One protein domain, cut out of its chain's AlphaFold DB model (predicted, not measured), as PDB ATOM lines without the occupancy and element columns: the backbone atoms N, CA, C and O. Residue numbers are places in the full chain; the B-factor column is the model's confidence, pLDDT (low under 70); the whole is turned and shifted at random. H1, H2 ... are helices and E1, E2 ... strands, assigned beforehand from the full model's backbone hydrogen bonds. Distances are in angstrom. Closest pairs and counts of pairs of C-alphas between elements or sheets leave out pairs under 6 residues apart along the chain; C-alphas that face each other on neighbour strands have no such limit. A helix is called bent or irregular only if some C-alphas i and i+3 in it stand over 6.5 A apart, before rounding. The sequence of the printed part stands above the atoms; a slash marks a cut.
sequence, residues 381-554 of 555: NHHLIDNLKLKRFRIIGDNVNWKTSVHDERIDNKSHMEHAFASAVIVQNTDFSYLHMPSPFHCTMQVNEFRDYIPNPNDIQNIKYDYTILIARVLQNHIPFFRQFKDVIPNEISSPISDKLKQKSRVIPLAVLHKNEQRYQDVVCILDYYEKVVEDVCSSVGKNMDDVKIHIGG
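Overview. This is residues 381 to 554 of the 555 residues of an uncharacterized protein of Mytilus coruscus (UniProt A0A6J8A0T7). A long two-stranded hairpin, E1 and E2, with the short strands E3 and E4 added along its two edges, makes a small sheet with the helices H1 and H6 packed at it; well away from this body, a long helix H3 with the short H2 and H4 near its two ends makes a separate arm. Residues 428 to 449 lead out to the arm and residues 486 to 498 lead back, and the whole is loosely joined, with the tip of the hairpin and H4 at its two far ends. The printed part has 174 residues with six named helices and four named strands, in the order H1 E1 E2 H2 H3 H4 H5 E3 H6 E4. The sheet runs E3 E2 E1 E4 and is mixed, and the class is mixed, helices and strands. The whole is extended, with a radius of gyration of the C-alphas of 24.0 A and spans of 70 by 51 by 44 A.

Arrangement. Begin at H1, residues 381 to 388, and go on to the hairpin of E1, residues 393 to 404, and E2, residues 416 to 427. These two inner strands are antiparallel at 161 degrees; look for N 400 and O 420 at 2.8 A and N 418 and O 402 at 2.8 A. E3, residues 506 to 509, is an edge strand antiparallel to E2 at 150 degrees, with N 508 and O 425 at 2.8 A. E4, residues 551 to 553, is the other edge strand, parallel to E1 at 26 degrees, with N 553 and O 395 at 2.9 A. H1 is on the sheet at a height over the sheet of 9.5 A, over E2 and only just over E3, on which 3 of its C-alphas fall; its line and that of E2 stand at 14 degrees on the local plane, along the strands. Its closest C-alphas to E3 are those of Leu 384 and Ile 508, 6.9 A. H6, residues 520 to 541, only grazes the sheet with its residues 522 to 534. E3, H6 and E4 form a split strand-helix-strand unit, two strands running the same way with E2 and E1 between them, and its crossover is right-handed. H6 touches H1 with residues 537 to 541 alone, closest at the C-alphas of Ile 385 and Val 537, 5.6 A, at a steep tilt of 68 degrees, only just short of about perpendicular, the same way. In the arm, H3, residues 457 to 478, and H4, residues 480 to 485, touch only at the corner, closest at the C-alphas of Gln 476 and Phe 482, 4.6 A, at a steep tilt of 52 degrees, opposite ways. H2, residues 450 to 453, and H5, residues 499 to 502, touch no helix, and H2, H3, H4 and H5 are not on the sheet. In H1, H3 and H6 every O i to N i+4 pair is within hydrogen-bond range; H4 has 0 of 2, with 2 of 3 O i to N i+3 pairs within range, and H2 and H5 are too short for an O i to N i+4 pair.

Along the chain. Find C-alpha 381 at (-17.208, -45.944, -33.311), where H1 begins. E1 runs 34.6 A and E2 35.8 A. Find C-alpha 457 at (2.966, -1.735, -25.544); from there H3 runs 31.2 A. H4 is only just irregular: C-alphas 481 and 484 are 6.7 A apart. H6 runs 31.6 A, and E4 ends at C-alpha 553, (-14.637, -26.558, -38.157).

Size, cuts and confidence. The two C-alphas farthest apart are those of Ile 411 and Gln 484, 73.4 A. The printed part has no cut. The links E1 to E2, E2 to H2 and H4 to H5 are long. Residues 433 to 441, 443 to 451 and 456 to 461, of which 457 to 461 belong to H3, stand free. The mean pLDDT of the printed part is 81.1; 35 residues are under 70, among them 433 to 450 and 494 to 501.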
ATOM      1  N   ASN A 381     -16.053 -46.263 -34.159       71.94
ATOM      2  CA  ASN A 381     -17.208 -45.944 -33.311       71.94
ATOM      3  C   ASN A 381     -16.975 -46.337 -31.851       71.94
ATOM      4  O   ASN A 381     -17.254 -45.559 -30.946       71.94
ATOM      5  N   HIS A 382     -16.377 -47.504 -31.608       74.25
ATOM      6  CA  HIS A 382     -16.042 -47.954 -30.256       74.25
ATOM      7  C   HIS A 382     -15.001 -47.034 -29.614       74.25
ATOM      8  O   HIS A 382     -15.173 -46.570 -28.488       74.25
ATOM      9  N   HIS A 383     -13.942 -46.702 -30.359       73.88
ATOM     10  CA  HIS A 383     -12.940 -45.746 -29.899       73.88
ATOM     11  C   HIS A 383     -13.533 -44.356 -29.653       73.88
ATOM     12  O   HIS A 383     -13.132 -43.689 -28.703       73.88
ATOM     13  N   LEU A 384     -14.477 -43.916 -30.478       75.81
ATOM     14  CA  LEU A 384     -15.171 -42.647 -30.326       75.81
ATOM     15  C   LEU A 384     -15.994 -42.640 -29.031       75.81
ATOM     16  O   LEU A 384     -15.748 -41.804 -28.163       75.81
ATOM     17  N   ILE A 385     -16.858 -43.639 -28.832       76.62
ATOM     18  CA  ILE A 385     -17.691 -43.797 -27.630       76.62
ATOM     19  C   ILE A 385     -16.832 -43.845 -26.357       76.62
ATOM     20  O   ILE A 385     -17.092 -43.104 -25.409       76.62
ATOM     21  N   ASP A 386     -15.766 -44.651 -26.334       76.62
ATOM     22  CA  ASP A 386     -14.902 -44.786 -25.154       76.62
ATOM     23  C   ASP A 386     -14.209 -43.477 -24.758       76.62
ATOM     24  O   ASP A 386     -13.982 -43.225 -23.573       76.62
ATOM     25  N   ASN A 387     -13.878 -42.623 -25.730       70.69
ATOM     26  CA  ASN A 387     -13.170 -41.369 -25.470       70.69
ATOM     27  C   ASN A 387     -14.103 -40.185 -25.194       70.69
ATOM     28  O   ASN A 387     -13.648 -39.183 -24.639       70.69
ATOM     29  N   LEU A 388     -15.386 -40.295 -25.544       70.62
ATOM     30  CA  LEU A 388     -16.357 -39.206 -25.441       70.62
ATOM     31  C   LEU A 388     -17.195 -39.208 -24.163       70.62
ATOM     32  O   LEU A 388     -17.895 -38.227 -23.902       70.62
ATOM     33  N   LYS A 389     -17.067 -40.235 -23.310       67.50
ATOM     34  CA  LYS A 389     -17.852 -40.363 -22.068       67.50
ATOM     35  C   LYS A 389     -17.874 -39.083 -21.215       67.50
ATOM     36  O   LYS A 389     -18.908 -38.775 -20.633       67.50
ATOM     37  N   LEU A 390     -16.809 -38.268 -21.198       58.41
ATOM     38  CA  LEU A 390     -16.729 -37.058 -20.354       58.41
ATOM     39  C   LEU A 390     -15.994 -35.851 -20.981       58.41
ATOM     40  O   LEU A 390     -15.620 -34.935 -20.254       58.41
ATOM     41  N   LYS A 391     -15.749 -35.825 -22.298       72.62
ATOM     42  CA  LYS A 391     -14.895 -34.794 -22.926       72.62
ATOM     43  C   LYS A 391     -15.606 -34.030 -24.036       72.62
ATOM     44  O   LYS A 391     -16.381 -34.607 -24.796       72.62
ATOM     45  N   ARG A 392     -15.302 -32.734 -24.146       76.62
ATOM     46  CA  ARG A 392     -15.716 -31.900 -25.280       76.62
ATOM     47  C   ARG A 392     -14.960 -32.339 -26.532       76.62
ATOM     48  O   ARG A 392     -13.772 -32.668 -26.470       76.62
ATOM     49  N   PHE A 393     -15.644 -32.328 -27.667       83.44
ATOM     50  CA  PHE A 393     -15.041 -32.666 -28.944       83.44
ATOM     51  C   PHE A 393     -15.473 -31.712 -30.052       83.44
ATOM     52  O   PHE A 393     -16.462 -30.986 -29.936       83.44
ATOM     53  N   ARG A 394     -14.673 -31.699 -31.113       86.94
ATOM     54  CA  ARG A 394     -14.898 -30.937 -32.338       86.94
ATOM     55  C   ARG A 394     -14.816 -31.892 -33.515       86.94
ATOM     56  O   ARG A 394     -13.938 -32.752 -33.528       86.94
ATOM     57  N   ILE A 395     -15.687 -31.706 -34.496       90.06
ATOM     58  CA  ILE A 395     -15.563 -32.368 -35.792       90.06
ATOM     59  C   ILE A 395     -14.835 -31.407 -36.726       90.06
ATOM     60  O   ILE A 395     -15.145 -30.216 -36.764       90.06
ATOM     61  N   ILE A 396     -13.830 -31.913 -37.427       91.19
ATOM     62  CA  ILE A 396     -13.166 -31.204 -38.517       91.19
ATOM     63  C   ILE A 396     -13.325 -31.998 -39.806       91.19
ATOM     64  O   ILE A 396     -13.343 -33.228 -39.757       91.19
ATOM     65  N   GLY A 397     -13.445 -31.303 -40.931       91.50
ATOM     66  CA  GLY A 397     -13.508 -31.894 -42.264       91.50
ATOM     67  C   GLY A 397     -12.637 -31.127 -43.252       91.50
ATOM     68  O   GLY A 397     -12.299 -29.972 -42.999       91.50
ATOM     69  N   ASP A 398     -12.231 -31.798 -44.326       91.81
ATOM     70  CA  ASP A 398     -11.572 -31.180 -45.477       91.81
ATOM     71  C   ASP A 398     -11.811 -32.009 -46.752       91.81
ATOM     72  O   ASP A 398     -12.091 -33.216 -46.708       91.81
ATOM     73  N   ASN A 399     -11.661 -31.360 -47.905       91.19
ATOM     74  CA  ASN A 399     -11.783 -31.988 -49.212       91.19
ATOM     75  C   ASN A 399     -10.563 -32.851 -49.544       91.19
ATOM     76  O   ASN A 399      -9.408 -32.429 -49.474       91.19
ATOM     77  N   VAL A 400     -10.836 -34.053 -50.040       91.00
ATOM     78  CA  VAL A 400      -9.862 -34.963 -50.633       91.00
ATOM     79  C   VAL A 400     -10.139 -35.039 -52.123       91.00
ATOM     80  O   VAL A 400     -11.068 -35.705 -52.573       91.00
ATOM     81  N   ASN A 401      -9.305 -34.353 -52.897       90.81
ATOM     82  CA  ASN A 401      -9.409 -34.310 -54.349       90.81
ATOM     83  C   ASN A 401      -8.237 -35.069 -54.972       90.81
ATOM     84  O   ASN A 401      -7.080 -34.802 -54.641       90.81
ATOM     85  N   TRP A 402      -8.511 -35.977 -55.907       92.19
ATOM     86  CA  TRP A 402      -7.465 -36.644 -56.684       92.19
ATOM     87  C   TRP A 402      -7.863 -36.774 -58.147       92.19
ATOM     88  O   TRP A 402      -9.034 -36.893 -58.493       92.19
ATOM     89  N   LYS A 403      -6.867 -36.748 -59.032       90.62
ATOM     90  CA  LYS A 403      -7.087 -36.912 -60.466       90.62
ATOM     91  C   LYS A 403      -6.966 -38.383 -60.837       90.62
ATOM     92  O   LYS A 403      -5.889 -38.963 -60.709       90.62
ATOM     93  N   THR A 404      -8.036 -38.948 -61.375       89.06
ATOM     94  CA  THR A 404      -8.020 -40.275 -61.989       89.06
ATOM     95  C   THR A 404      -7.700 -40.109 -63.469       89.06
ATOM     96  O   THR A 404      -8.492 -39.560 -64.239       89.06
ATOM     97  N   SER A 405      -6.502 -40.536 -63.872       86.88
ATOM     98  CA  SER A 405      -6.114 -40.578 -65.280       86.88
ATOM     99  C   SER A 405      -6.585 -41.871 -65.938       86.88
ATOM    100  O   SER A 405      -6.579 -42.946 -65.341       86.88
ATOM    101  N   VAL A 406      -6.976 -41.763 -67.202       88.69
ATOM    102  CA  VAL A 406      -7.304 -42.912 -68.052       88.69
ATOM    103  C   VAL A 406      -6.093 -43.281 -68.905       88.69
ATOM    104  O   VAL A 406      -5.301 -42.410 -69.261       88.69
ATOM    105  N   HIS A 407      -5.924 -44.571 -69.220       84.62
ATOM    106  CA  HIS A 407      -4.799 -45.011 -70.055       84.62
ATOM    107  C   HIS A 407      -4.882 -44.437 -71.473       84.62
ATOM    108  O   HIS A 407      -3.905 -43.886 -71.968       84.62
ATOM    109  N   ASP A 408      -6.069 -44.545 -72.076       86.69
ATOM    110  CA  ASP A 408      -6.401 -43.978 -73.377       86.69
ATOM    111  C   ASP A 408      -7.614 -43.065 -73.197       86.69
ATOM    112  O   ASP A 408      -8.678 -43.517 -72.763       86.69
ATOM    113  N   GLU A 409      -7.457 -41.784 -73.522       87.38
ATOM    114  CA  GLU A 409      -8.544 -40.813 -73.433       87.38
ATOM    115  C   GLU A 409      -9.518 -41.015 -74.599       87.38
ATOM    116  O   GLU A 409      -9.152 -40.917 -75.771       87.38
ATOM    117  N   ARG A 410     -10.769 -41.346 -74.271       86.44
ATOM    118  CA  ARG A 410     -11.856 -41.557 -75.233       86.44
ATOM    119  C   ARG A 410     -12.978 -40.560 -74.971       86.44
ATOM    120  O   ARG A 410     -13.017 -39.912 -73.930       86.44
ATOM    121  N   ILE A 411     -13.904 -40.423 -75.919       86.12
ATOM    122  CA  ILE A 411     -15.041 -39.496 -75.782       86.12
ATOM    123  C   ILE A 411     -15.866 -39.826 -74.526       86.12
ATOM    124  O   ILE A 411     -16.272 -38.918 -73.808       86.12
ATOM    125  N   ASP A 412     -16.052 -41.117 -74.263       90.19
ATOM    126  CA  ASP A 412     -16.813 -41.709 -73.162       90.19
ATOM    127  C   ASP A 412     -15.984 -41.979 -71.897       90.19
ATOM    128  O   ASP A 412     -16.552 -42.256 -70.845       90.19
ATOM    129  N   ASN A 413     -14.654 -41.888 -71.974       85.19
ATOM    130  CA  ASN A 413     -13.767 -42.181 -70.853       85.19
ATOM    131  C   ASN A 413     -12.617 -41.176 -70.800       85.19
ATOM    132  O   ASN A 413     -11.593 -41.340 -71.470       85.19
ATOM    133  N   LYS A 414     -12.812 -40.121 -70.008       89.38
ATOM    134  CA  LYS A 414     -11.851 -39.031 -69.833       89.38
ATOM    135  C   LYS A 414     -11.265 -39.032 -68.435       89.38
ATOM    136  O   LYS A 414     -11.882 -39.502 -67.474       89.38
ATOM    137  N   SER A 415     -10.075 -38.451 -68.331       89.38
ATOM    138  CA  SER A 415      -9.494 -38.162 -67.024       89.38
ATOM    139  C   SER A 415     -10.422 -37.214 -66.268       89.38
ATOM    140  O   SER A 415     -10.872 -36.214 -66.827       89.38
ATOM    141  N   HIS A 416     -10.692 -37.506 -65.004       89.06
ATOM    142  CA  HIS A 416     -11.596 -36.715 -64.175       89.06
ATOM    143  C   HIS A 416     -11.003 -36.508 -62.784       89.06
ATOM    144  O   HIS A 416     -10.075 -37.205 -62.368       89.06
ATOM    145  N   MET A 417     -11.503 -35.485 -62.098       89.75
ATOM    146  CA  MET A 417     -11.219 -35.262 -60.687       89.75
ATOM    147  C   MET A 417     -12.272 -36.007 -59.883       89.75
ATOM    148  O   MET A 417     -13.466 -35.803 -60.085       89.75
ATOM    149  N   GLU A 418     -11.807 -36.877 -59.006       92.19
ATOM    150  CA  GLU A 418     -12.628 -37.487 -57.981       92.19
ATOM    151  C   GLU A 418     -12.626 -36.595 -56.744       92.19
ATOM    152  O   GLU A 418     -11.619 -35.954 -56.413       92.19
ATOM    153  N   HIS A 419     -13.775 -36.564 -56.077       92.69
ATOM    154  CA  HIS A 419     -14.025 -35.732 -54.912       92.69
ATOM    155  C   HIS A 419     -14.499 -36.610 -53.758       92.69
ATOM    156  O   HIS A 419     -15.457 -37.376 -53.887       92.69
ATOM    157  N   ALA A 420     -13.832 -36.482 -52.621       94.31
ATOM    158  CA  ALA A 420     -14.297 -37.017 -51.358       94.31
ATOM    159  C   ALA A 420     -14.097 -35.991 -50.244       94.31
ATOM    160  O   ALA A 420     -13.394 -34.997 -50.406       94.31
ATOM    161  N   PHE A 421     -14.690 -36.269 -49.097       93.62
ATOM    162  CA  PHE A 421     -14.619 -35.457 -47.902       93.62
ATOM    163  C   PHE A 421     -14.112 -36.329 -46.760       93.62
ATOM    164  O   PHE A 421     -14.681 -37.388 -46.472       93.62
ATOM    165  N   ALA A 422     -12.998 -35.927 -46.157       93.00
ATOM    166  CA  ALA A 422     -12.394 -36.640 -45.043       93.00
ATOM    167  C   ALA A 422     -12.584 -35.845 -43.761       93.00
ATOM    168  O   ALA A 422     -12.319 -34.646 -43.710       93.00
ATOM    169  N   SER A 423     -12.985 -36.546 -42.708       93.06
ATOM    170  CA  SER A 423     -13.350 -35.916 -41.446       93.06
ATOM    171  C   SER A 423     -12.668 -36.591 -40.270       93.06
ATOM    172  O   SER A 423     -12.317 -37.770 -40.315       93.06
ATOM    173  N   ALA A 424     -12.495 -35.852 -39.182       91.31
ATOM    174  CA  ALA A 424     -11.955 -36.376 -37.941       91.31
ATOM    175  C   ALA A 424     -12.591 -35.707 -36.722       91.31
ATOM    176  O   ALA A 424     -12.904 -34.518 -36.718       91.31
ATOM    177  N   VAL A 425     -12.719 -36.479 -35.647       89.25
ATOM    178  CA  VAL A 425     -13.119 -35.992 -34.330       89.25
ATOM    179  C   VAL A 425     -11.878 -35.695 -33.503       89.25
ATOM    180  O   VAL A 425     -11.032 -36.563 -33.283       89.25
ATOM    181  N   ILE A 426     -11.784 -34.469 -33.005       88.38
ATOM    182  CA  ILE A 426     -10.752 -34.036 -32.067       88.38
ATOM    183  C   ILE A 426     -11.363 -34.025 -30.672       88.38
ATOM    184  O   ILE A 426     -12.184 -33.165 -30.350       88.38
ATOM    185  N   VAL A 427     -10.932 -34.963 -29.832       86.06
ATOM    186  CA  VAL A 427     -11.312 -35.014 -28.418       86.06
ATOM    187  C   VAL A 427     -10.347 -34.143 -27.622       86.06
ATOM    188  O   VAL A 427      -9.141 -34.413 -27.572       86.06
ATOM    189  N   GLN A 428     -10.875 -33.086 -27.008       78.62
ATOM    190  CA  GLN A 428     -10.090 -32.150 -26.211       78.62
ATOM    191  C   GLN A 428      -9.847 -32.730 -24.811       78.62
ATOM    192  O   GLN A 428     -10.768 -33.206 -24.147       78.62
ATOM    193  N   ASN A 429      -8.592 -32.703 -24.354       76.38
ATOM    194  CA  ASN A 429      -8.214 -33.193 -23.022       76.38
ATOM    195  C   ASN A 429      -8.382 -32.146 -21.915       76.38
ATOM    196  O   ASN A 429      -8.371 -32.500 -20.735       76.38
ATOM    197  N   THR A 430      -8.545 -30.883 -22.299       72.19
ATOM    198  CA  THR A 430      -8.664 -29.750 -21.387       72.19
ATOM    199  C   THR A 430     -10.013 -29.093 -21.591       72.19
ATOM    200  O   THR A 430     -10.448 -28.888 -22.725       72.19
ATOM    201  N   ASP A 431     -10.664 -28.775 -20.480       71.25
ATOM    202  CA  ASP A 431     -11.859 -27.956 -20.480       71.25
ATOM    203  C   ASP A 431     -11.459 -26.479 -20.442       71.25
ATOM    204  O   ASP A 431     -10.655 -26.077 -19.605       71.25
ATOM    205  N   PHE A 432     -12.021 -25.695 -21.355       70.69
ATOM    206  CA  PHE A 432     -11.825 -24.251 -21.453       70.69
ATOM    207  C   PHE A 432     -13.087 -23.478 -21.074       70.69
ATOM    208  O   PHE A 432     -13.217 -22.314 -21.430       70.69
ATOM    209  N   SER A 433     -14.033 -24.100 -20.369       68.56
ATOM    210  CA  SER A 433     -15.274 -23.436 -19.950       68.56
ATOM    211  C   SER A 433     -15.025 -22.198 -19.079       68.56
ATOM    212  O   SER A 433     -15.835 -21.281 -19.082       68.56
ATOM    213  N   TYR A 434     -13.871 -22.123 -18.403       69.44
ATOM    214  CA  TYR A 434     -13.433 -20.936 -17.657       69.44
ATOM    215  C   TYR A 434     -13.052 -19.744 -18.552       69.44
ATOM    216  O   TYR A 434     -13.033 -18.609 -18.081       69.44
ATOM    217  N   LEU A 435     -12.756 -19.974 -19.836       67.81
ATOM    218  CA  LEU A 435     -12.559 -18.920 -20.829       67.81
ATOM    219  C   LEU A 435     -13.936 -18.440 -21.312       67.81
ATOM    220  O   LEU A 435     -14.353 -18.700 -22.440       67.81
ATOM    221  N   HIS A 436     -14.674 -17.768 -20.429       53.06
ATOM    222  CA  HIS A 436     -15.918 -17.088 -20.779       53.06
ATOM    223  C   HIS A 436     -15.614 -15.889 -21.686       53.06
ATOM    224  O   HIS A 436     -15.368 -14.792 -21.206       53.06
ATOM    225  N   MET A 437     -15.645 -16.088 -23.002       55.62
ATOM    226  CA  MET A 437     -15.694 -14.997 -23.981       55.62
ATOM    227  C   MET A 437     -16.684 -15.385 -25.092       55.62
ATOM    228  O   MET A 437     -16.277 -15.944 -26.109       55.62
ATOM    229  N   PRO A 438     -18.000 -15.168 -24.899       53.12
ATOM    230  CA  PRO A 438     -19.014 -15.471 -25.912       53.12
ATOM    231  C   PRO A 438     -19.029 -14.462 -27.072       53.12
ATOM    232  O   PRO A 438     -19.752 -14.670 -28.043       53.12
ATOM    233  N   SER A 439     -18.237 -13.392 -27.002       55.22
ATOM    234  CA  SER A 439     -18.116 -12.380 -28.048       55.22
ATOM    235  C   SER A 439     -16.648 -12.134 -28.402       55.22
ATOM    236  O   SER A 439     -15.778 -12.278 -27.537       55.22
ATOM    237  N   PRO A 440     -16.340 -11.739 -29.652       57.59
ATOM    238  CA  PRO A 440     -15.037 -11.161 -29.963       57.59
ATOM    239  C   PRO A 440     -14.740 -10.012 -28.986       57.59
ATOM    240  O   PRO A 440     -15.655  -9.287 -28.594       57.59
ATOM    241  N   PHE A 441     -13.473  -9.865 -28.575       56.28
ATOM    242  CA  PHE A 441     -13.033  -8.838 -27.612       56.28
ATOM    243  C   PHE A 441     -13.481  -7.424 -28.011       56.28
ATOM    244  O   PHE A 441     -13.727  -6.592 -27.143       56.28
ATOM    245  N   HIS A 442     -13.657  -7.189 -29.315       58.91
ATOM    246  CA  HIS A 442     -14.188  -5.957 -29.879       58.91
ATOM    247  C   HIS A 442     -15.160  -6.270 -31.024       58.91
ATOM    248  O   HIS A 442     -14.945  -7.203 -31.802       58.91
ATOM    249  N   CYS A 443     -16.230  -5.482 -31.151       58.84
ATOM    250  CA  CYS A 443     -17.065  -5.487 -32.346       58.84
ATOM    251  C   CYS A 443     -16.208  -5.001 -33.522       58.84
ATOM    252  O   CYS A 443     -15.710  -3.881 -33.474       58.84
ATOM    253  N   THR A 444     -16.034  -5.805 -34.577       60.94
ATOM    254  CA  THR A 444     -15.225  -5.444 -35.762       60.94
ATOM    255  C   THR A 444     -15.671  -4.137 -36.419       60.94
ATOM    256  O   THR A 444     -14.872  -3.483 -37.075       60.94
ATOM    257  N   MET A 445     -16.926  -3.738 -36.205       61.88
ATOM    258  CA  MET A 445     -17.508  -2.481 -36.683       61.88
ATOM    259  C   MET A 445     -17.195  -1.262 -35.798       61.88
ATOM    260  O   MET A 445     -17.484  -0.144 -36.204       61.88
ATOM    261  N   GLN A 446     -16.640  -1.464 -34.599       61.88
ATOM    262  CA  GLN A 446     -16.271  -0.416 -33.632       61.88
ATOM    263  C   GLN A 446     -14.753  -0.225 -33.508       61.88
ATOM    264  O   GLN A 446     -14.300   0.630 -32.749       61.88
ATOM    265  N   VAL A 447     -13.967  -1.021 -34.236       63.25
ATOM    266  CA  VAL A 447     -12.512  -0.880 -34.301       63.25
ATOM    267  C   VAL A 447     -12.197   0.261 -35.263       63.25
ATOM    268  O   VAL A 447     -12.163   0.078 -36.478       63.25
ATOM    269  N   ASN A 448     -12.052   1.467 -34.723       59.78
ATOM    270  CA  ASN A 448     -11.935   2.682 -35.527       59.78
ATOM    271  C   ASN A 448     -10.481   3.037 -35.863       59.78
ATOM    272  O   ASN A 448     -10.246   3.821 -36.783       59.78
ATOM    273  N   GLU A 449      -9.496   2.465 -35.157       65.75
ATOM    274  CA  GLU A 449      -8.091   2.825 -35.329       65.75
ATOM    275  C   GLU A 449      -7.194   1.618 -35.620       65.75
ATOM    276  O   GLU A 449      -7.275   0.559 -35.007       65.75
ATOM    277  N   PHE A 450      -6.229   1.809 -36.524       67.50
ATOM    278  CA  PHE A 450      -5.188   0.822 -36.846       67.50
ATOM    279  C   PHE A 450      -4.413   0.324 -35.608       67.50
ATOM    280  O   PHE A 450      -3.879  -0.783 -35.606       67.50
ATOM    281  N   ARG A 451      -4.361   1.136 -34.545       70.25
ATOM    282  CA  ARG A 451      -3.684   0.823 -33.280       70.25
ATOM    283  C   ARG A 451      -4.345  -0.319 -32.513       70.25
ATOM    284  O   ARG A 451      -3.639  -1.009 -31.791       70.25
ATOM    285  N   ASP A 452      -5.632  -0.558 -32.734       69.62
ATOM    286  CA  ASP A 452      -6.386  -1.640 -32.094       69.62
ATOM    287  C   ASP A 452      -6.060  -3.021 -32.701       69.62
ATOM    288  O   ASP A 452      -6.351  -4.056 -32.106       69.62
ATOM    289  N   TYR A 453      -5.427  -3.047 -33.882       71.56
ATOM    290  CA  TYR A 453      -4.946  -4.269 -34.544       71.56
ATOM    291  C   TYR A 453      -3.468  -4.568 -34.270       71.56
ATOM    292  O   TYR A 453      -2.986  -5.655 -34.597       71.56
ATOM    293  N   ILE A 454      -2.725  -3.607 -33.716       80.75
ATOM    294  CA  ILE A 454      -1.307  -3.773 -33.396       80.75
ATOM    295  C   ILE A 454      -1.189  -4.195 -31.929       80.75
ATOM    296  O   ILE A 454      -1.907  -3.653 -31.091       80.75
ATOM    297  N   PRO A 455      -0.252  -5.105 -31.590       82.31
ATOM    298  CA  PRO A 455       0.106  -5.379 -30.205       82.31
ATOM    299  C   PRO A 455       0.307  -4.077 -29.425       82.31
ATOM    300  O   PRO A 455       1.126  -3.231 -29.803       82.31
ATOM    301  N   ASN A 456      -0.428  -3.909 -28.331       83.62
ATOM    302  CA  ASN A 456      -0.247  -2.744 -27.477       83.62
ATOM    303  C   ASN A 456       1.155  -2.804 -26.812       83.62
ATOM    304  O   ASN A 456       1.836  -3.833 -26.864       83.62
ATOM    305  N   PRO A 457       1.642  -1.726 -26.172       87.75
ATOM    306  CA  PRO A 457       2.966  -1.735 -25.544       87.75
ATOM    307  C   PRO A 457       3.190  -2.880 -24.540       87.75
ATOM    308  O   PRO A 457       4.310  -3.383 -24.444       87.75
ATOM    309  N   ASN A 458       2.138  -3.321 -23.842       85.94
ATOM    310  CA  ASN A 458       2.185  -4.454 -22.919       85.94
ATOM    311  C   ASN A 458       2.307  -5.790 -23.673       85.94
ATOM    312  O   ASN A 458       3.140  -6.620 -23.318       85.94
ATOM    313  N   ASP A 459       1.571  -5.972 -24.770       83.31
ATOM    314  CA  ASP A 459       1.707  -7.140 -25.647       83.31
ATOM    315  C   ASP A 459       3.115  -7.211 -26.240       83.31
ATOM    316  O   ASP A 459       3.747  -8.263 -26.222       83.31
ATOM    317  N   ILE A 460       3.657  -6.080 -26.708       88.19
ATOM    318  CA  ILE A 460       5.034  -5.990 -27.212       88.19
ATOM    319  C   ILE A 460       6.032  -6.372 -26.115       88.19
ATOM    320  O   ILE A 460       7.033  -7.032 -26.399       88.19
ATOM    321  N   GLN A 461       5.795  -5.959 -24.871       90.50
ATOM    322  CA  GLN A 461       6.652  -6.304 -23.741       90.50
ATOM    323  C   GLN A 461       6.596  -7.802 -23.417       90.50
ATOM    324  O   GLN A 461       7.652  -8.414 -23.251       90.50
ATOM    325  N   ASN A 462       5.406  -8.404 -23.416       85.50
ATOM    326  CA  ASN A 462       5.223  -9.846 -23.232       85.50
ATOM    327  C   ASN A 462       5.883 -10.637 -24.366       85.50
ATOM    328  O   ASN A 462       6.684 -11.533 -24.122       85.50
ATOM    329  N   ILE A 463       5.663 -10.222 -25.614       87.62
ATOM    330  CA  ILE A 463       6.302 -10.809 -26.795       87.62
ATOM    331  C   ILE A 463       7.830 -10.727 -26.675       87.62
ATOM    332  O   ILE A 463       8.529 -11.707 -26.930       87.62
ATOM    333  N   LYS A 464       8.380  -9.576 -26.262       91.31
ATOM    334  CA  LYS A 464       9.827  -9.425 -26.036       91.31
ATOM    335  C   LYS A 464      10.335 -10.376 -24.955       91.31
ATOM    336  O   LYS A 464      11.402 -10.967 -25.136       91.31
ATOM    337  N   TYR A 465       9.602 -10.526 -23.855       89.69
ATOM    338  CA  TYR A 465       9.949 -11.458 -22.785       89.69
ATOM    339  C   TYR A 465       9.987 -12.907 -23.300       89.69
ATOM    340  O   TYR A 465      11.000 -13.592 -23.134       89.69
ATOM    341  N   ASP A 466       8.963 -13.322 -24.042       87.69
ATOM    342  CA  ASP A 466       8.852 -14.657 -24.630       87.69
ATOM    343  C   ASP A 466      10.001 -14.948 -25.605       87.69
ATOM    344  O   ASP A 466      10.689 -15.971 -25.495       87.69
ATOM    345  N   TYR A 467      10.284 -14.015 -26.522       91.94
ATOM    346  CA  TYR A 467      11.427 -14.116 -27.431       91.94
ATOM    347  C   TYR A 467      12.760 -14.170 -26.688       91.94
ATOM    348  O   TYR A 467      13.642 -14.926 -27.094       91.94
ATOM    349  N   THR A 468      12.917 -13.423 -25.593       92.06
ATOM    350  CA  THR A 468      14.143 -13.466 -24.785       92.06
ATOM    351  C   THR A 468      14.379 -14.868 -24.227       92.06
ATOM    352  O   THR A 468      15.494 -15.382 -24.327       92.06
ATOM    353  N   ILE A 469      13.335 -15.534 -23.721       89.81
ATOM    354  CA  ILE A 469      13.436 -16.918 -23.238       89.81
ATOM    355  C   ILE A 469      13.762 -17.883 -24.387       89.81
ATOM    356  O   ILE A 469      14.651 -18.726 -24.246       89.81
ATOM    357  N   LEU A 470      13.084 -17.764 -25.536       90.56
ATOM    358  CA  LEU A 470      13.339 -18.622 -26.701       90.56
ATOM    359  C   LEU A 470      14.783 -18.498 -27.195       90.56
ATOM    360  O   LEU A 470      15.457 -19.511 -27.396       90.56
ATOM    361  N   ILE A 471      15.275 -17.268 -27.341       93.62
ATOM    362  CA  ILE A 471      16.657 -16.994 -27.740       93.62
ATOM    363  C   ILE A 471      17.620 -17.580 -26.706       93.62
ATOM    364  O   ILE A 471      18.555 -18.285 -27.082       93.62
ATOM    365  N   ALA A 472      17.374 -17.371 -25.410       91.12
ATOM    366  CA  ALA A 472      18.219 -17.910 -24.348       91.12
ATOM    367  C   ALA A 472      18.317 -19.449 -24.394       91.12
ATOM    368  O   ALA A 472      19.415 -19.990 -24.265       91.12
ATOM    369  N   ARG A 473      17.214 -20.161 -24.672       90.25
ATOM    370  CA  ARG A 473      17.215 -21.630 -24.849       90.25
ATOM    371  C   ARG A 473      18.028 -22.077 -26.061       90.25
ATOM    372  O   ARG A 473      18.766 -23.059 -25.989       90.25
ATOM    373  N   VAL A 474      17.917 -21.363 -27.180       92.56
ATOM    374  CA  VAL A 474      18.722 -21.646 -28.380       92.56
ATOM    375  C   VAL A 474      20.207 -21.436 -28.074       92.56
ATOM    376  O   VAL A 474      21.024 -22.315 -28.358       92.56
ATOM    377  N   LEU A 475      20.565 -20.322 -27.429       93.12
ATOM    378  CA  LEU A 475      21.943 -20.036 -27.028       93.12
ATOM    379  C   LEU A 475      22.483 -21.107 -26.073       93.12
ATOM    380  O   LEU A 475      23.591 -21.591 -26.277       93.12
ATOM    381  N   GLN A 476      21.696 -21.549 -25.093       92.12
ATOM    382  CA  GLN A 476      22.057 -22.635 -24.181       92.12
ATOM    383  C   GLN A 476      22.357 -23.956 -24.914       92.12
ATOM    384  O   GLN A 476      23.333 -24.643 -24.597       92.12
ATOM    385  N   ASN A 477      21.530 -24.320 -25.899       90.50
ATOM    386  CA  ASN A 477      21.674 -25.574 -26.639       90.50
ATOM    387  C   ASN A 477      22.899 -25.567 -27.563       90.50
ATOM    388  O   ASN A 477      23.603 -26.577 -27.669       90.50
ATOM    389  N   HIS A 478      23.178 -24.430 -28.203       94.06
ATOM    390  CA  HIS A 478      24.189 -24.337 -29.257       94.06
ATOM    391  C   HIS A 478      25.527 -23.738 -28.808       94.06
ATOM    392  O   HIS A 478      26.551 -24.027 -29.426       94.06
ATOM    393  N   ILE A 479      25.560 -22.955 -27.728       93.94
ATOM    394  CA  ILE A 479      26.764 -22.275 -27.246       93.94
ATOM    395  C   ILE A 479      27.110 -22.790 -25.838       93.94
ATOM    396  O   ILE A 479      26.407 -22.477 -24.875       93.94
ATOM    397  N   PRO A 480      28.218 -23.544 -25.670       93.12
ATOM    398  CA  PRO A 480      28.573 -24.185 -24.401       93.12
ATOM    399  C   PRO A 480      28.633 -23.246 -23.192       93.12
ATOM    400  O   PRO A 480      28.262 -23.656 -22.097       93.12
ATOM    401  N   PHE A 481      29.050 -21.992 -23.395       94.06
ATOM    402  CA  PHE A 481      29.111 -20.975 -22.343       94.06
ATOM    403  C   PHE A 481      27.752 -20.737 -21.667       94.06
ATOM    404  O   PHE A 481      27.685 -20.599 -20.450       94.06
ATOM    405  N   PHE A 482      26.655 -20.750 -22.426       90.50
ATOM    406  CA  PHE A 482      25.327 -20.449 -21.889       90.50
ATOM    407  C   PHE A 482      24.673 -21.631 -21.156       90.50
ATOM    408  O   PHE A 482      23.620 -21.464 -20.547       90.50
ATOM    409  N   ARG A 483      25.296 -22.819 -21.136       91.00
ATOM    410  CA  ARG A 483      24.760 -23.998 -20.427       91.00
ATOM    411  C   ARG A 483      24.661 -23.806 -18.918       91.00
ATOM    412  O   ARG A 483      23.790 -24.410 -18.302       91.00
ATOM    413  N   GLN A 484      25.511 -22.954 -18.348       92.50
ATOM    414  CA  GLN A 484      25.506 -22.629 -16.920       92.50
ATOM    415  C   GLN A 484      24.229 -21.907 -16.459       92.50
ATOM    416  O   GLN A 484      23.921 -21.917 -15.278       92.50
ATOM    417  N   PHE A 485      23.464 -21.311 -17.381       89.31
ATOM    418  CA  PHE A 485      22.225 -20.596 -17.063       89.31
ATOM    419  C   PHE A 485      20.975 -21.481 -17.144       89.31
ATOM    420  O   PHE A 485      19.860 -20.965 -17.113       89.31
ATOM    421  N   LYS A 486      21.139 -22.809 -17.244       87.75
ATOM    422  CA  LYS A 486      20.026 -23.766 -17.354       87.75
ATOM    423  C   LYS A 486      18.978 -23.588 -16.259       87.75
ATOM    424  O   LYS A 486      17.795 -23.689 -16.550       87.75
ATOM    425  N   ASP A 487      19.426 -23.319 -15.040       87.88
ATOM    426  CA  ASP A 487      18.550 -23.254 -13.869       87.88
ATOM    427  C   ASP A 487      17.852 -21.889 -13.731       87.88
ATOM    428  O   ASP A 487      16.908 -21.752 -12.961       87.88
ATOM    429  N   VAL A 488      18.299 -20.882 -14.493       87.69
ATOM    430  CA  VAL A 488      17.757 -19.511 -14.475       87.69
ATOM    431  C   VAL A 488      16.785 -19.275 -15.630       87.69
ATOM    432  O   VAL A 488      15.856 -18.482 -15.506       87.69
ATOM    433  N   ILE A 489      16.986 -19.947 -16.768       86.62
ATOM    434  CA  ILE A 489      16.110 -19.815 -17.934       86.62
ATOM    435  C   ILE A 489      14.820 -20.604 -17.669       86.62
ATOM    436  O   ILE A 489      14.886 -21.821 -17.493       86.62
ATOM    437  N   PRO A 490      13.635 -19.964 -17.694       84.75
ATOM    438  CA  PRO A 490      12.377 -20.673 -17.513       84.75
ATOM    439  C   PRO A 490      12.216 -21.790 -18.547       84.75
ATOM    440  O   PRO A 490      12.401 -21.572 -19.749       84.75
ATOM    441  N   ASN A 491      11.815 -22.978 -18.093       74.81
ATOM    442  CA  ASN A 491      11.486 -24.107 -18.973       74.81
ATOM    443  C   ASN A 491      10.159 -23.900 -19.719       74.81
ATOM    444  O   ASN A 491       9.936 -24.496 -20.774       74.81
ATOM    445  N   GLU A 492       9.307 -22.992 -19.246       74.81
ATOM    446  CA  GLU A 492       7.976 -22.719 -19.792       74.81
ATOM    447  C   GLU A 492       7.774 -21.203 -19.911       74.81
ATOM    448  O   GLU A 492       8.229 -20.454 -19.053       74.81
ATOM    449  N   ILE A 493       7.182 -20.760 -21.024       74.00
ATOM    450  CA  ILE A 493       7.021 -19.332 -21.362       74.00
ATOM    451  C   ILE A 493       5.644 -18.815 -20.920       74.00
ATOM    452  O   ILE A 493       5.476 -17.633 -20.658       74.00
ATOM    453  N   SER A 494       4.660 -19.705 -20.769       61.91
ATOM    454  CA  SER A 494       3.270 -19.342 -20.483       61.91
ATOM    455  C   SER A 494       2.767 -20.062 -19.227       61.91
ATOM    456  O   SER A 494       2.835 -21.287 -19.145       61.91
ATOM    457  N   SER A 495       2.213 -19.311 -18.271       58.84
ATOM    458  CA  SER A 495       1.434 -19.843 -17.143       58.84
ATOM    459  C   SER A 495      -0.048 -19.463 -17.300       58.84
ATOM    460  O   SER A 495      -0.317 -18.373 -17.808       58.84
ATOM    461  N   PRO A 496      -1.020 -20.293 -16.866       54.56
ATOM    462  CA  PRO A 496      -0.889 -21.665 -16.393       54.56
ATOM    463  C   PRO A 496      -1.196 -22.635 -17.540       54.56
ATOM    464  O   PRO A 496      -2.349 -22.998 -17.787       54.56
ATOM    465  N   ILE A 497      -0.164 -23.106 -18.246       55.62
ATOM    466  CA  ILE A 497      -0.330 -24.271 -19.116       55.62
ATOM    467  C   ILE A 497      -0.341 -25.499 -18.211       55.62
ATOM    468  O   ILE A 497       0.698 -26.054 -17.873       55.62
ATOM    469  N   SER A 498      -1.536 -25.895 -17.766       59.69
ATOM    470  CA  SER A 498      -1.715 -27.134 -17.004       59.69
ATOM    471  C   SER A 498      -1.040 -28.309 -17.728       59.69
ATOM    472  O   SER A 498      -1.049 -28.358 -18.959       59.69
ATOM    473  N   ASP A 499      -0.526 -29.306 -17.000       66.50
ATOM    474  CA  ASP A 499       0.017 -30.534 -17.610       66.50
ATOM    475  C   ASP A 499      -0.973 -31.202 -18.586       66.50
ATOM    476  O   ASP A 499      -0.569 -31.938 -19.486       66.50
ATOM    477  N   LYS A 500      -2.271 -30.883 -18.480       65.50
ATOM    478  CA  LYS A 500      -3.327 -31.292 -19.414       65.50
ATOM    479  C   LYS A 500      -3.151 -30.720 -20.827       65.50
ATOM    480  O   LYS A 500      -3.465 -31.412 -21.787       65.50
ATOM    481  N   LEU A 501      -2.615 -29.508 -20.986       68.94
ATOM    482  CA  LEU A 501      -2.330 -28.902 -22.297       68.94
ATOM    483  C   LEU A 501      -1.075 -29.478 -22.963       68.94
ATOM    484  O   LEU A 501      -0.970 -29.450 -24.187       68.94
ATOM    485  N   LYS A 502      -0.155 -30.059 -22.181       71.12
ATOM    486  CA  LYS A 502       0.967 -30.847 -22.718       71.12
ATOM    487  C   LYS A 502       0.502 -32.203 -23.266       71.12
ATOM    488  O   LYS A 502       1.205 -32.812 -24.073       71.12
ATOM    489  N   GLN A 503      -0.667 -32.698 -22.846       75.00
ATOM    490  CA  GLN A 503      -1.207 -33.959 -23.348       75.00
ATOM    491  C   GLN A 503      -1.750 -33.787 -24.765       75.00
ATOM    492  O   GLN A 503      -2.653 -32.993 -25.019       75.00
ATOM    493  N   LYS A 504      -1.245 -34.605 -25.691       78.69
ATOM    494  CA  LYS A 504      -1.697 -34.617 -27.083       78.69
ATOM    495  C   LYS A 504      -3.203 -34.904 -27.161       78.69
ATOM    496  O   LYS A 504      -3.665 -35.936 -26.669       78.69
ATOM    497  N   SER A 505      -3.957 -34.009 -27.802       83.19
ATOM    498  CA  SER A 505      -5.368 -34.241 -28.130       83.19
ATOM    499  C   SER A 505      -5.517 -35.507 -28.966       83.19
ATOM    500  O   SER A 505      -4.675 -35.815 -29.816       83.19
ATOM    501  N   ARG A 506      -6.596 -36.252 -28.730       85.31
ATOM    502  CA  ARG A 506      -6.854 -37.481 -29.478       85.31
ATOM    503  C   ARG A 506      -7.612 -37.136 -30.751       85.31
ATOM    504  O   ARG A 506      -8.673 -36.524 -30.685       85.31
ATOM    505  N   VAL A 507      -7.060 -37.546 -31.887       87.38
ATOM    506  CA  VAL A 507      -7.690 -37.405 -33.201       87.38
ATOM    507  C   VAL A 507      -8.215 -38.773 -33.614       87.38
ATOM    508  O   VAL A 507      -7.465 -39.751 -33.599       87.38
ATOM    509  N   ILE A 508      -9.503 -38.846 -33.926       86.94
ATOM    510  CA  ILE A 508     -10.193 -40.068 -34.333       86.94
ATOM    511  C   ILE A 508     -10.715 -39.831 -35.753       86.94
ATOM    512  O   ILE A 508     -11.616 -39.010 -35.915       86.94
ATOM    513  N   PRO A 509     -10.153 -40.480 -36.784       87.31
ATOM    514  CA  PRO A 509     -10.649 -40.324 -38.146       87.31
ATOM    515  C   PRO A 509     -12.064 -40.906 -38.270       87.31
ATOM    516  O   PRO A 509     -12.365 -41.946 -37.681       87.31
ATOM    517  N   LEU A 510     -12.916 -40.225 -39.032       87.62
ATOM    518  CA  LEU A 510     -14.238 -40.694 -39.440       87.62
ATOM    519  C   LEU A 510     -14.164 -41.340 -40.830       87.62
ATOM    520  O   LEU A 510     -13.140 -41.260 -41.513       87.62
ATOM    521  N   ALA A 511     -15.250 -41.992 -41.249       85.94
ATOM    522  CA  ALA A 511     -15.356 -42.535 -42.596       85.94
ATOM    523  C   ALA A 511     -15.209 -41.426 -43.651       85.94
ATOM    524  O   ALA A 511     -15.790 -40.348 -43.518       85.94
ATOM    525  N   VAL A 512     -14.440 -41.713 -44.703       89.94
ATOM    526  CA  VAL A 512     -14.330 -40.835 -45.872       89.94
ATOM    527  C   VAL A 512     -15.625 -40.933 -46.671       89.94
ATOM    528  O   VAL A 512     -16.087 -42.031 -46.984       89.94
ATOM    529  N   LEU A 513     -16.205 -39.786 -47.008       91.94
ATOM    530  CA  LEU A 513     -17.450 -39.696 -47.761       91.94
ATOM    531  C   LEU A 513     -17.133 -39.326 -49.208       91.94
ATOM    532  O   LEU A 513     -16.486 -38.318 -49.450       91.94
ATOM    533  N   HIS A 514     -17.609 -40.093 -50.189       92.56
ATOM    534  CA  HIS A 514     -17.501 -39.730 -51.611       92.56
ATOM    535  C   HIS A 514     -18.515 -38.633 -51.963       92.56
ATOM    536  O   HIS A 514     -19.526 -38.869 -52.626       92.56
ATOM    537  N   LYS A 515     -18.278 -37.450 -51.402       93.44
ATOM    538  CA  LYS A 515     -19.135 -36.270 -51.411       93.44
ATOM    539  C   LYS A 515     -18.278 -35.053 -51.718       93.44
ATOM    540  O   LYS A 515     -17.130 -34.989 -51.286       93.44
ATOM    541  N   ASN A 516     -18.825 -34.119 -52.490       90.75
ATOM    542  CA  ASN A 516     -18.137 -32.889 -52.853       90.75
ATOM    543  C   ASN A 516     -18.745 -31.711 -52.085       90.75
ATOM    544  O   ASN A 516     -19.863 -31.304 -52.380       90.75
ATOM    545  N   GLU A 517     -17.995 -31.129 -51.152       87.50
ATOM    546  CA  GLU A 517     -18.423 -29.977 -50.346       87.50
ATOM    547  C   GLU A 517     -18.833 -28.756 -51.195       87.50
ATOM    548  O   GLU A 517     -19.658 -27.946 -50.792       87.50
ATOM    549  N   GLN A 518     -18.342 -28.643 -52.431       88.06
ATOM    550  CA  GLN A 518     -18.760 -27.569 -53.340       88.06
ATOM    551  C   GLN A 518     -20.222 -27.704 -53.796       88.06
ATOM    552  O   GLN A 518     -20.786 -26.770 -54.370       88.06
ATOM    553  N   ARG A 519     -20.844 -28.871 -53.594       91.00
ATOM    554  CA  ARG A 519     -22.241 -29.136 -53.939       91.00
ATOM    555  C   ARG A 519     -23.093 -29.097 -52.683       91.00
ATOM    556  O   ARG A 519     -22.967 -29.956 -51.820       91.00
ATOM    557  N   TYR A 520     -24.058 -28.182 -52.653       92.62
ATOM    558  CA  TYR A 520     -24.987 -28.028 -51.531       92.62
ATOM    559  C   TYR A 520     -25.637 -29.352 -51.085       92.62
ATOM    560  O   TYR A 520     -25.638 -29.672 -49.903       92.62
ATOM    561  N   GLN A 521     -26.118 -30.169 -52.030       93.81
ATOM    562  CA  GLN A 521     -26.732 -31.465 -51.716       93.81
ATOM    563  C   GLN A 521     -25.771 -32.423 -50.995       93.81
ATOM    564  O   GLN A 521     -26.184 -33.176 -50.118       93.81
ATOM    565  N   ASP A 522     -24.495 -32.409 -51.375       93.44
ATOM    566  CA  ASP A 522     -23.482 -33.257 -50.757       93.44
ATOM    567  C   ASP A 522     -23.080 -32.722 -49.376       93.44
ATOM    568  O   ASP A 522     -22.854 -33.531 -48.481       93.44
ATOM    569  N   VAL A 523     -23.077 -31.398 -49.174       92.69
ATOM    570  CA  VAL A 523     -22.904 -30.769 -47.849       92.69
ATOM    571  C   VAL A 523     -24.009 -31.196 -46.889       92.69
ATOM    572  O   VAL A 523     -23.709 -31.595 -45.767       92.69
ATOM    573  N   VAL A 524     -25.270 -31.189 -47.333       93.81
ATOM    574  CA  VAL A 524     -26.393 -31.693 -46.523       93.81
ATOM    575  C   VAL A 524     -26.151 -33.152 -46.131       93.81
ATOM    576  O   VAL A 524     -26.184 -33.478 -44.953       93.81
ATOM    577  N   CYS A 525     -25.765 -34.014 -47.080       93.38
ATOM    578  CA  CYS A 525     -25.450 -35.410 -46.762       93.38
ATOM    579  C   CYS A 525     -24.268 -35.576 -45.786       93.38
ATOM    580  O   CYS A 525     -24.245 -36.532 -45.011       93.38
ATOM    581  N   ILE A 526     -23.259 -34.701 -45.848       93.38
ATOM    582  CA  ILE A 526     -22.133 -34.694 -44.902       93.38
ATOM    583  C   ILE A 526     -22.630 -34.322 -43.497       93.38
ATOM    584  O   ILE A 526     -22.237 -34.964 -42.521       93.38
ATOM    585  N   LEU A 527     -23.504 -33.318 -43.394       92.44
ATOM    586  CA  LEU A 527     -24.108 -32.885 -42.134       92.44
ATOM    587  C   LEU A 527     -25.014 -33.965 -41.532       92.44
ATOM    588  O   LEU A 527     -24.839 -34.281 -40.357       92.44
ATOM    589  N   ASP A 528     -25.871 -34.601 -42.334       93.56
ATOM    590  CA  ASP A 528     -26.720 -35.724 -41.903       93.56
ATOM    591  C   ASP A 528     -25.869 -36.879 -41.344       93.56
ATOM    592  O   ASP A 528     -26.202 -37.517 -40.344       93.56
ATOM    593  N   TYR A 529     -24.723 -37.154 -41.981       92.50
ATOM    594  CA  TYR A 529     -23.777 -38.151 -41.488       92.50
ATOM    595  C   TYR A 529     -23.183 -37.753 -40.131       92.50
ATOM    596  O   TYR A 529     -23.074 -38.599 -39.241       92.50
ATOM    597  N   TYR A 530     -22.800 -36.488 -39.947       91.00
ATOM    598  CA  TYR A 530     -22.296 -36.005 -38.662       91.00
ATOM    599  C   TYR A 530     -23.349 -36.065 -37.562       91.00
ATOM    600  O   TYR A 530     -23.024 -36.522 -36.467       91.00
ATOM    601  N   GLU A 531     -24.579 -35.644 -37.844       89.94
ATOM    602  CA  GLU A 531     -25.700 -35.715 -36.906       89.94
ATOM    603  C   GLU A 531     -25.905 -37.153 -36.431       89.94
ATOM    604  O   GLU A 531     -25.810 -37.423 -35.235       89.94
ATOM    605  N   LYS A 532     -25.995 -38.104 -37.365       89.56
ATOM    606  CA  LYS A 532     -26.124 -39.526 -37.037       89.56
ATOM    607  C   LYS A 532     -24.973 -40.059 -36.179       89.56
ATOM    608  O   LYS A 532     -25.196 -40.781 -35.211       89.56
ATOM    609  N   VAL A 533     -23.723 -39.714 -36.509       86.56
ATOM    610  CA  VAL A 533     -22.557 -40.129 -35.705       86.56
ATOM    611  C   VAL A 533     -22.665 -39.592 -34.277       86.56
ATOM    612  O   VAL A 533     -22.308 -40.279 -33.319       86.56
ATOM    613  N   VAL A 534     -23.148 -38.363 -34.120       86.25
ATOM    614  CA  VAL A 534     -23.331 -37.738 -32.813       86.25
ATOM    615  C   VAL A 534     -24.473 -38.392 -32.042       86.25
ATOM    616  O   VAL A 534     -24.289 -38.681 -30.858       86.25
ATOM    617  N   GLU A 535     -25.607 -38.663 -32.685       86.25
ATOM    618  CA  GLU A 535     -26.745 -39.378 -32.100       86.25
ATOM    619  C   GLU A 535     -26.333 -40.759 -31.584       86.25
ATOM    620  O   GLU A 535     -26.601 -41.096 -30.426       86.25
ATOM    621  N   ASP A 536     -25.615 -41.532 -32.405       84.38
ATOM    622  CA  ASP A 536     -25.130 -42.872 -32.066       84.38
ATOM    623  C   ASP A 536     -24.218 -42.832 -30.827       84.38
ATOM    624  O   ASP A 536     -24.332 -43.651 -29.905       84.38
ATOM    625  N   VAL A 537     -23.322 -41.845 -30.768       81.25
ATOM    626  CA  VAL A 537     -22.420 -41.633 -29.631       81.25
ATOM    627  C   VAL A 537     -23.182 -41.200 -28.382       81.25
ATOM    628  O   VAL A 537     -22.941 -41.752 -27.307       81.25
ATOM    629  N   CYS A 538     -24.073 -40.212 -28.487       80.62
ATOM    630  CA  CYS A 538     -24.807 -39.669 -27.343       80.62
ATOM    631  C   CYS A 538     -25.730 -40.728 -26.738       80.62
ATOM    632  O   CYS A 538     -25.703 -40.930 -25.520       80.62
ATOM    633  N   SER A 539     -26.423 -41.487 -27.590       83.06
ATOM    634  CA  SER A 539     -27.245 -42.637 -27.202       83.06
ATOM    635  C   SER A 539     -26.419 -43.702 -26.477       83.06
ATOM    636  O   SER A 539     -26.829 -44.209 -25.436       83.06
ATOM    637  N   SER A 540     -25.209 -43.993 -26.967       80.94
ATOM    638  CA  SER A 540     -24.308 -44.982 -26.356       80.94
ATOM    639  C   SER A 540     -23.717 -44.537 -25.011       80.94
ATOM    640  O   SER A 540     -23.339 -45.373 -24.190       80.94
ATOM    641  N   VAL A 541     -23.598 -43.226 -24.780       77.31
ATOM    642  CA  VAL A 541     -23.068 -42.639 -23.536       77.31
ATOM    643  C   VAL A 541     -24.190 -42.293 -22.541       77.31
ATOM    644  O   VAL A 541     -23.905 -42.052 -21.369       77.31
ATOM    645  N   GLY A 542     -25.457 -42.308 -22.970       76.25
ATOM    646  CA  GLY A 542     -26.610 -41.933 -22.149       76.25
ATOM    647  C   GLY A 542     -26.735 -40.423 -21.919       76.25
ATOM    648  O   GLY A 542     -27.237 -40.005 -20.878       76.25
ATOM    649  N   LYS A 543     -26.236 -39.600 -22.851       72.56
ATOM    650  CA  LYS A 543     -26.366 -38.133 -22.809       72.56
ATOM    651  C   LYS A 543     -27.529 -37.678 -23.681       72.56
ATOM    652  O   LYS A 543     -27.715 -38.213 -24.770       72.56
ATOM    653  N   ASN A 544     -28.266 -36.673 -23.213       72.25
ATOM    654  CA  ASN A 544     -29.326 -36.060 -24.000       72.25
ATOM    655  C   ASN A 544     -28.732 -35.170 -25.106       72.25
ATOM    656  O   ASN A 544     -27.747 -34.472 -24.865       72.25
ATOM    657  N   MET A 545     -29.315 -35.211 -26.304       67.38
ATOM    658  CA  MET A 545     -28.829 -34.493 -27.491       67.38
ATOM    659  C   MET A 545     -28.920 -32.972 -27.330       67.38
ATOM    660  O   MET A 545     -28.000 -32.261 -27.735       67.38
ATOM    661  N   ASP A 546     -29.965 -32.492 -26.655       67.81
ATOM    662  CA  ASP A 546     -30.251 -31.061 -26.482       67.81
ATOM    663  C   ASP A 546     -29.158 -30.306 -25.701       67.81
ATOM    664  O   ASP A 546     -28.980 -29.096 -25.860       67.81
ATOM    665  N   ASP A 547     -28.371 -31.025 -24.895       66.81
ATOM    666  CA  ASP A 547     -27.321 -30.450 -24.052       66.81
ATOM    667  C   ASP A 547     -25.943 -30.409 -24.741       66.81
ATOM    668  O   ASP A 547     -24.974 -29.867 -24.194       66.81
ATOM    669  N   VAL A 548     -25.807 -30.987 -25.943       69.88
ATOM    670  CA  VAL A 548     -24.505 -31.185 -26.595       69.88
ATOM    671  C   VAL A 548     -24.273 -30.155 -27.700       69.88
ATOM    672  O   VAL A 548     -24.692 -30.309 -28.840       69.88
ATOM    673  N   LYS A 549     -23.488 -29.115 -27.391       72.56
ATOM    674  CA  LYS A 549     -22.982 -28.170 -28.402       72.56
ATOM    675  C   LYS A 549     -21.673 -28.660 -29.014       72.56
ATOM    676  O   LYS A 549     -20.618 -28.608 -28.372       72.56
ATOM    677  N   ILE A 550     -21.728 -29.077 -30.275       75.62
ATOM    678  CA  ILE A 550     -20.563 -29.549 -31.030       75.62
ATOM    679  C   ILE A 550     -20.087 -28.449 -31.958       75.62
ATOM    680  O   ILE A 550     -20.849 -27.872 -32.723       75.62
ATOM    681  N   HIS A 551     -18.793 -28.165 -31.891       78.19
ATOM    682  CA  HIS A 551     -18.171 -27.292 -32.869       78.19
ATOM    683  C   HIS A 551     -17.834 -28.106 -34.119       78.19
ATOM    684  O   HIS A 551     -17.175 -29.144 -34.012       78.19
ATOM    685  N   ILE A 552     -18.202 -27.597 -35.291       76.88
ATOM    686  CA  ILE A 552     -17.775 -28.124 -36.589       76.88
ATOM    687  C   ILE A 552     -16.849 -27.077 -37.210       76.88
ATOM    688  O   ILE A 552     -17.191 -25.900 -37.250       76.88
ATOM    689  N   GLY A 553     -15.616 -27.458 -37.540       67.94
ATOM    690  CA  GLY A 553     -14.637 -26.558 -38.157       67.94
ATOM    691  C   GLY A 553     -14.235 -27.047 -39.544       67.94
ATOM    692  O   GLY A 553     -14.042 -28.246 -39.710       67.94
ATOM    693  N   GLY A 554     -14.060 -26.126 -40.495       56.78
ATOM    694  CA  GLY A 554     -13.681 -26.469 -41.871       56.78
ATOM    695  C   GLY A 554     -14.871 -26.911 -42.723       56.78
ATOM    696  O   GLY A 554     -14.915 -28.052 -43.165       56.78
TER     697      GLY A 554